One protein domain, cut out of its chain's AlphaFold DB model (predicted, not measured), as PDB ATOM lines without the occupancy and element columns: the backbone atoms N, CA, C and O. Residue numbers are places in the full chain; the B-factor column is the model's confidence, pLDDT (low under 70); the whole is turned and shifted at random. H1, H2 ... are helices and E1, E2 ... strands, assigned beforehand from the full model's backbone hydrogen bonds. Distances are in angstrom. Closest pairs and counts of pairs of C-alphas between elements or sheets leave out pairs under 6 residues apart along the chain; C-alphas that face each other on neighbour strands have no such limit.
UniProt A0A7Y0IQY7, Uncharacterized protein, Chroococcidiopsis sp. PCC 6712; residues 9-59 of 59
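This is residues 9 to 59 of the 59 residues of an uncharacterized protein of Chroococcidiopsis sp. PCC 6712 (UniProt A0A7Y0IQY7). With little regular structure, this is a loose, flat, open run of chain: a small turn at residues 9 to 18, which holds the short strand E1, then a long bare stretch that swings out and returns, and at the end one helix, H1, folding back. Residues 20 to 31 and 38 to 44 stick out. The printed part has 51 residues with one named strand, then one named helix; the class is mostly helix, though named elements hold only 19 residues. The radius of gyration of the C-alphas is 14.0 A and the spans are 38 by 33 by 15 A.

Residues 9 to 10 pair antiparallel with residues 16 to 17 of E1, residues 16 to 18, which pairs with no named strand. A long link of 24 residues, 19 to 42, joins E1 to H1, residues 43 to 58. E1 and H1 are apart. In H1 every O i to N i+4 pair is within hydrogen-bond range.

E1 begins at C-alpha 16 (4.111, 37.205, -52.784). H1, 23.4 A long from first to last C-alpha, runs from C-alpha 43 (-3.984, 29.773, -28.795) to C-alpha 58 (-2.582, 14.354, -46.399).

The two C-alphas farthest apart, Lys 26 and Thr 42, are 38.7 A apart. The printed part has no cut. Its mean pLDDT is 81.5; residues 39, 41, 46 to 47 and 57 to 59 are under 70.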
ATOM      1  N   THR A   9       6.855  37.551 -47.939       93.12
ATOM      2  CA  THR A   9       6.095  38.751 -47.611       93.12
ATOM      3  C   THR A   9       5.126  39.049 -48.746       93.12
ATOM      4  O   THR A   9       5.507  38.999 -49.917       93.12
ATOM      5  N   VAL A  10       3.877  39.375 -48.412       91.69
ATOM      6  CA  VAL A  10       2.971  40.026 -49.363       91.69
ATOM      7  C   VAL A  10       3.339  41.506 -49.377       91.69
ATOM      8  O   VAL A  10       3.219  42.183 -48.359       91.69
ATOM      9  N   ASN A  11       3.889  41.982 -50.492       91.81
ATOM     10  CA  ASN A  11       4.363  43.360 -50.610       91.81
ATOM     11  C   ASN A  11       3.208  44.356 -50.846       91.81
ATOM     12  O   ASN A  11       2.048  43.973 -50.987       91.81
ATOM     13  N   GLU A  12       3.534  45.649 -50.926       93.06
ATOM     14  CA  GLU A  12       2.560  46.733 -51.144       93.06
ATOM     15  C   GLU A  12       1.797  46.629 -52.475       93.06
ATOM     16  O   GLU A  12       0.768  47.274 -52.653       93.06
ATOM     17  N   GLN A  13       2.297  45.836 -53.424       96.38
ATOM     18  CA  GLN A  13       1.657  45.567 -54.710       96.38
ATOM     19  C   GLN A  13       0.820  44.278 -54.692       96.38
ATOM     20  O   GLN A  13       0.460  43.781 -55.758       96.38
ATOM     21  N   GLU A  14       0.541  43.722 -53.509       91.50
ATOM     22  CA  GLU A  14      -0.227  42.484 -53.315       91.50
ATOM     23  C   GLU A  14       0.442  41.248 -53.950       91.50
ATOM     24  O   GLU A  14      -0.212  40.270 -54.315       91.50
ATOM     25  N   GLN A  15       1.772  41.262 -54.083       94.38
ATOM     26  CA  GLN A  15       2.547  40.154 -54.640       94.38
ATOM     27  C   GLN A  15       3.274  39.384 -53.539       94.38
ATOM     28  O   GLN A  15       3.863  39.976 -52.635       94.38
ATOM     29  N   LEU A  16       3.299  38.053 -53.653       93.00
ATOM     30  CA  LEU A  16       4.111  37.205 -52.784       93.00
ATOM     31  C   LEU A  16       5.584  37.263 -53.214       93.00
ATOM     32  O   LEU A  16       5.959  36.719 -54.254       93.00
ATOM     33  N   ALA A  17       6.418  37.878 -52.385       93.25
ATOM     34  CA  ALA A  17       7.868  37.844 -52.500       93.25
ATOM     35  C   ALA A  17       8.425  36.803 -51.523       93.25
ATOM     36  O   ALA A  17       8.221  36.912 -50.318       93.25
ATOM     37  N   LEU A  18       9.113  35.780 -52.032       93.19
ATOM     38  CA  LEU A  18       9.742  34.769 -51.182       93.19
ATOM     39  C   LEU A  18      11.077  35.283 -50.639       93.19
ATOM     40  O   LEU A  18      11.887  35.815 -51.398       93.19
ATOM     41  N   ASP A  19      11.344  35.029 -49.360       91.31
ATOM     42  CA  ASP A  19      12.611  35.399 -48.717       91.31
ATOM     43  C   ASP A  19      13.780  34.552 -49.249       91.31
ATOM     44  O   ASP A  19      14.947  34.939 -49.179       91.31
ATOM     45  N   SER A  20      13.465  33.369 -49.787       90.88
ATOM     46  CA  SER A  20      14.428  32.468 -50.415       90.88
ATOM     47  C   SER A  20      13.790  31.679 -51.569       90.88
ATOM     48  O   SER A  20      12.575  31.472 -51.575       90.88
ATOM     49  N   PRO A  21      14.573  31.228 -52.566       89.75
ATOM     50  CA  PRO A  21      14.043  30.455 -53.688       89.75
ATOM     51  C   PRO A  21      13.416  29.118 -53.265       89.75
ATOM     52  O   PRO A  21      13.894  28.454 -52.347       89.75
ATOM     53  N   LEU A  22      12.397  28.665 -54.005       88.56
ATOM     54  CA  LEU A  22      11.881  27.301 -53.870       88.56
ATOM     55  C   LEU A  22      12.895  26.311 -54.457       88.56
ATOM     56  O   LEU A  22      13.123  26.290 -55.668       88.56
ATOM     57  N   THR A  23      13.480  25.460 -53.617       86.56
ATOM     58  CA  THR A  23      14.399  24.402 -54.061       86.56
ATOM     59  C   THR A  23      13.614  23.241 -54.679       86.56
ATOM     60  O   THR A  23      13.352  22.229 -54.027       86.56
ATOM     61  N   ILE A  24      13.203  23.406 -55.938       86.38
ATOM     62  CA  ILE A  24      12.524  22.384 -56.744       86.38
ATOM     63  C   ILE A  24      13.467  21.836 -57.821       86.38
ATOM     64  O   ILE A  24      14.226  22.580 -58.434       86.38
ATOM     65  N   GLU A  25      13.420  20.526 -58.066       84.19
ATOM     66  CA  GLU A  25      14.358  19.845 -58.978       84.19
ATOM     67  C   GLU A  25      14.143  20.200 -60.457       84.19
ATOM     68  O   GLU A  25      15.053  20.081 -61.275       84.19
ATOM     69  N   LYS A  26      12.932  20.635 -60.819       86.56
ATOM     70  CA  LYS A  26      12.554  20.980 -62.190       86.56
ATOM     71  C   LYS A  26      11.588  22.156 -62.183       86.56
ATOM     72  O   LYS A  26      10.716  22.229 -61.324       86.56
ATOM     73  N   GLN A  27      11.693  23.019 -63.190       88.94
ATOM     74  CA  GLN A  27      10.693  24.050 -63.447       88.94
ATOM     75  C   GLN A  27       9.323  23.408 -63.700       88.94
ATOM     76  O   GLN A  27       9.143  22.620 -64.634       88.94
ATOM     77  N   SER A  28       8.359  23.748 -62.858       88.06
ATOM     78  CA  SER A  28       7.007  23.205 -62.888       88.06
ATOM     79  C   SER A  28       6.016  24.232 -62.348       88.06
ATOM     80  O   SER A  28       6.390  25.188 -61.669       88.06
ATOM     81  N   ARG A  29       4.737  24.049 -62.682       88.56
ATOM     82  CA  ARG A  29       3.653  24.805 -62.054       88.56
ATOM     83  C   ARG A  29       3.402  24.222 -60.668       88.56
ATOM     84  O   ARG A  29       3.317  23.003 -60.531       88.56
ATOM     85  N   VAL A  30       3.264  25.095 -59.680       86.81
ATOM     86  CA  VAL A  30       2.970  24.726 -58.294       86.81
ATOM     87  C   VAL A  30       1.668  25.377 -57.843       86.81
ATOM     88  O   VAL A  30       1.239  26.385 -58.407       86.81
ATOM     89  N   GLU A  31       1.052  24.783 -56.832       87.12
ATOM     90  CA  GLU A  31      -0.020  25.392 -56.055       87.12
ATOM     91  C   GLU A  31       0.596  26.107 -54.848       87.12
ATOM     92  O   GLU A  31       1.531  25.588 -54.233       87.12
ATOM     93  N   VAL A  32       0.124  27.319 -54.553       86.94
ATOM     94  CA  VAL A  32       0.653  28.156 -53.470       86.94
ATOM     95  C   VAL A  32      -0.460  28.411 -52.469       86.94
ATOM     96  O   VAL A  32      -1.528  28.889 -52.841       86.94
ATOM     97  N   ILE A  33      -0.180  28.123 -51.201       84.31
ATOM     98  CA  ILE A  33      -1.076  28.389 -50.076       84.31
ATOM     99  C   ILE A  33      -0.388  29.415 -49.186       84.31
ATOM    100  O   ILE A  33       0.752  29.210 -48.767       84.31
ATOM    101  N   VAL A  34      -1.073  30.526 -48.926       84.62
ATOM    102  CA  VAL A  34      -0.561  31.636 -48.118       84.62
ATOM    103  C   VAL A  34      -1.301  31.637 -46.787       84.62
ATOM    104  O   VAL A  34      -2.528  31.655 -46.768       84.62
ATOM    105  N   LEU A  35      -0.553  31.609 -45.683       82.38
ATOM    106  CA  LEU A  35      -1.098  31.757 -44.334       82.38
ATOM    107  C   LEU A  35      -0.840  33.194 -43.880       82.38
ATOM    108  O   LEU A  35       0.319  33.575 -43.706       82.38
ATOM    109  N   ILE A  36      -1.903  33.982 -43.728       80.62
ATOM    110  CA  ILE A  36      -1.835  35.362 -43.244       80.62
ATOM    111  C   ILE A  36      -2.159  35.332 -41.745       80.62
ATOM    112  O   ILE A  36      -3.227  34.830 -41.398       80.62
ATOM    113  N   PRO A  37      -1.256  35.796 -40.862       73.12
ATOM    114  CA  PRO A  37      -1.557  35.887 -39.440       73.12
ATOM    115  C   PRO A  37      -2.608  36.972 -39.211       73.12
ATOM    116  O   PRO A  37      -2.525  38.051 -39.801       73.12
ATOM    117  N   GLU A  38      -3.580  36.698 -38.351       78.00
ATOM    118  CA  GLU A  38      -4.493  37.731 -37.870       78.00
ATOM    119  C   GLU A  38      -3.832  38.489 -36.705       78.00
ATOM    120  O   GLU A  38      -3.081  37.905 -35.922       78.00
ATOM    121  N   ASP A  39      -4.090  39.799 -36.579       69.25
ATOM    122  CA  ASP A  39      -3.459  40.675 -35.567       69.25
ATOM    123  C   ASP A  39      -3.721  40.226 -34.113       69.25
ATOM    124  O   ASP A  39      -3.053  40.671 -33.176       69.25
ATOM    125  N   THR A  40      -4.683  39.326 -33.921       71.75
ATOM    126  CA  THR A  40      -4.998  38.676 -32.651       71.75
ATOM    127  C   THR A  40      -5.008  37.156 -32.810       71.75
ATOM    128  O   THR A  40      -6.035  36.536 -32.563       71.75
ATOM    129  N   GLU A  41      -3.890  36.544 -33.224       68.94
ATOM    130  CA  GLU A  41      -3.727  35.081 -33.134       68.94
ATOM    131  C   GLU A  41      -3.856  34.648 -31.656       68.94
ATOM    132  O   GLU A  41      -3.044  35.004 -30.795       68.94
ATOM    133  N   THR A  42      -4.904  33.885 -31.360       73.12
ATOM    134  CA  THR A  42      -5.146  33.218 -30.078       73.12
ATOM    135  C   THR A  42      -4.527  31.814 -30.061       73.12
ATOM    136  O   THR A  42      -4.127  31.277 -31.094       73.12
ATOM    137  N   GLU A  43      -4.443  31.173 -28.888       70.12
ATOM    138  CA  GLU A  43      -3.984  29.773 -28.795       70.12
ATOM    139  C   GLU A  43      -4.860  28.807 -29.622       70.12
ATOM    140  O   GLU A  43      -4.343  27.822 -30.155       70.12
ATOM    141  N   GLU A  44      -6.151  29.116 -29.800       70.50
ATOM    142  CA  GLU A  44      -7.072  28.360 -30.664       70.50
ATOM    143  C   GLU A  44      -6.717  28.514 -32.157       70.50
ATOM    144  O   GLU A  44      -6.751  27.537 -32.913       70.50
ATOM    145  N   ASP A  45      -6.272  29.700 -32.584       71.19
ATOM    146  CA  ASP A  45      -5.828  29.942 -33.966       71.19
ATOM    147  C   ASP A  45      -4.532  29.178 -34.283       71.19
ATOM    148  O   ASP A  45      -4.348  28.651 -35.385       71.19
ATOM    149  N   ILE A  46      -3.646  29.040 -33.290       68.31
ATOM    150  CA  ILE A  46      -2.411  28.252 -33.411       68.31
ATOM    151  C   ILE A  46      -2.729  26.760 -33.591       68.31
ATOM    152  O   ILE A  46      -2.113  26.111 -34.440       68.31
ATOM    153  N   GLN A  47      -3.691  26.209 -32.841       68.06
ATOM    154  CA  GLN A  47      -4.126  24.817 -33.022       68.06
ATOM    155  C   GLN A  47      -4.762  24.608 -34.402       68.06
ATOM    156  O   GLN A  47      -4.394  23.671 -35.113       68.06
ATOM    157  N   THR A  48      -5.608  25.544 -34.837       75.31
ATOM    158  CA  THR A  48      -6.250  25.515 -36.161       75.31
ATOM    159  C   THR A  48      -5.216  25.523 -37.297       75.31
ATOM    160  O   THR A  48      -5.343  24.814 -38.296       75.31
ATOM    161  N   LYS A  49      -4.123  26.275 -37.142       77.12
ATOM    162  CA  LYS A  49      -3.002  26.295 -38.094       77.12
ATOM    163  C   LYS A  49      -2.302  24.944 -38.219       77.12
ATOM    164  O   LYS A  49      -1.915  24.564 -39.326       77.12
ATOM    165  N   GLU A  50      -2.103  24.225 -37.115       77.25
ATOM    166  CA  GLU A  50      -1.515  22.880 -37.151       77.25
ATOM    167  C   GLU A  50      -2.430  21.876 -37.859       77.25
ATOM    168  O   GLU A  50      -1.942  21.049 -38.634       77.25
ATOM    169  N   GLU A  51      -3.744  21.989 -37.659       79.25
ATOM    170  CA  GLU A  51      -4.751  21.175 -38.345       79.25
ATOM    171  C   GLU A  51      -4.766  21.446 -39.853       79.25
ATOM    172  O   GLU A  51      -4.599  20.512 -40.638       79.25
ATOM    173  N   ILE A  52      -4.811  22.718 -40.270       79.06
ATOM    174  CA  ILE A  52      -4.717  23.110 -41.688       79.06
ATOM    175  C   ILE A  52      -3.433  22.550 -42.316       79.06
ATOM    176  O   ILE A  52      -3.456  21.977 -43.405       79.06
ATOM    177  N   LEU A  53      -2.289  22.678 -41.639       78.31
ATOM    178  CA  LEU A  53      -1.022  22.151 -42.148       78.31
ATOM    179  C   LEU A  53      -1.016  20.620 -42.255       78.31
ATOM    180  O   LEU A  53      -0.335  20.085 -43.134       78.31
ATOM    181  N   ASN A  54      -1.728  19.917 -41.373       78.19
ATOM    182  CA  ASN A  54      -1.869  18.466 -41.441       78.19
ATOM    183  C   ASN A  54      -2.770  18.038 -42.599       78.19
ATOM    184  O   ASN A  54      -2.371  17.147 -43.350       78.19
ATOM    185  N   ASP A  55      -3.904  18.702 -42.806       75.44
ATOM    186  CA  ASP A  55      -4.807  18.414 -43.923       75.44
ATOM    187  C   ASP A  55      -4.103  18.604 -45.273       75.44
ATOM    188  O   ASP A  55      -4.150  17.735 -46.144       75.44
ATOM    189  N   LEU A  56      -3.323  19.681 -45.413       73.38
ATOM    190  CA  LEU A  56      -2.539  19.953 -46.622       73.38
ATOM    191  C   LEU A  56      -1.423  18.933 -46.887       73.38
ATOM    192  O   LEU A  56      -0.965  18.798 -48.021       73.38
ATOM    193  N   ARG A  57      -0.951  18.218 -45.859       69.38
ATOM    194  CA  ARG A  57       0.040  17.138 -46.013       69.38
ATOM    195  C   ARG A  57      -0.591  15.809 -46.412       69.38
ATOM    196  O   ARG A  57       0.129  14.962 -46.937       69.38
ATOM    197  N   GLN A  58      -1.876  15.608 -46.124       62.72
ATOM    198  CA  GLN A  58      -2.582  14.354 -46.399       62.72
ATOM    199  C   GLN A  58      -3.254  14.310 -47.784       62.72
ATOM    200  O   GLN A  58      -3.731  13.243 -48.172       62.72
ATOM    201  N   ALA A  59      -3.244  15.419 -48.535       55.47
ATOM    202  CA  ALA A  59      -3.762  15.525 -49.905       55.47
ATOM    203  C   ALA A  59      -2.757  15.128 -51.018       55.47
ATOM    204  O   ALA A  59      -1.520  15.346 -50.901       55.47
TER     205      ALA A  59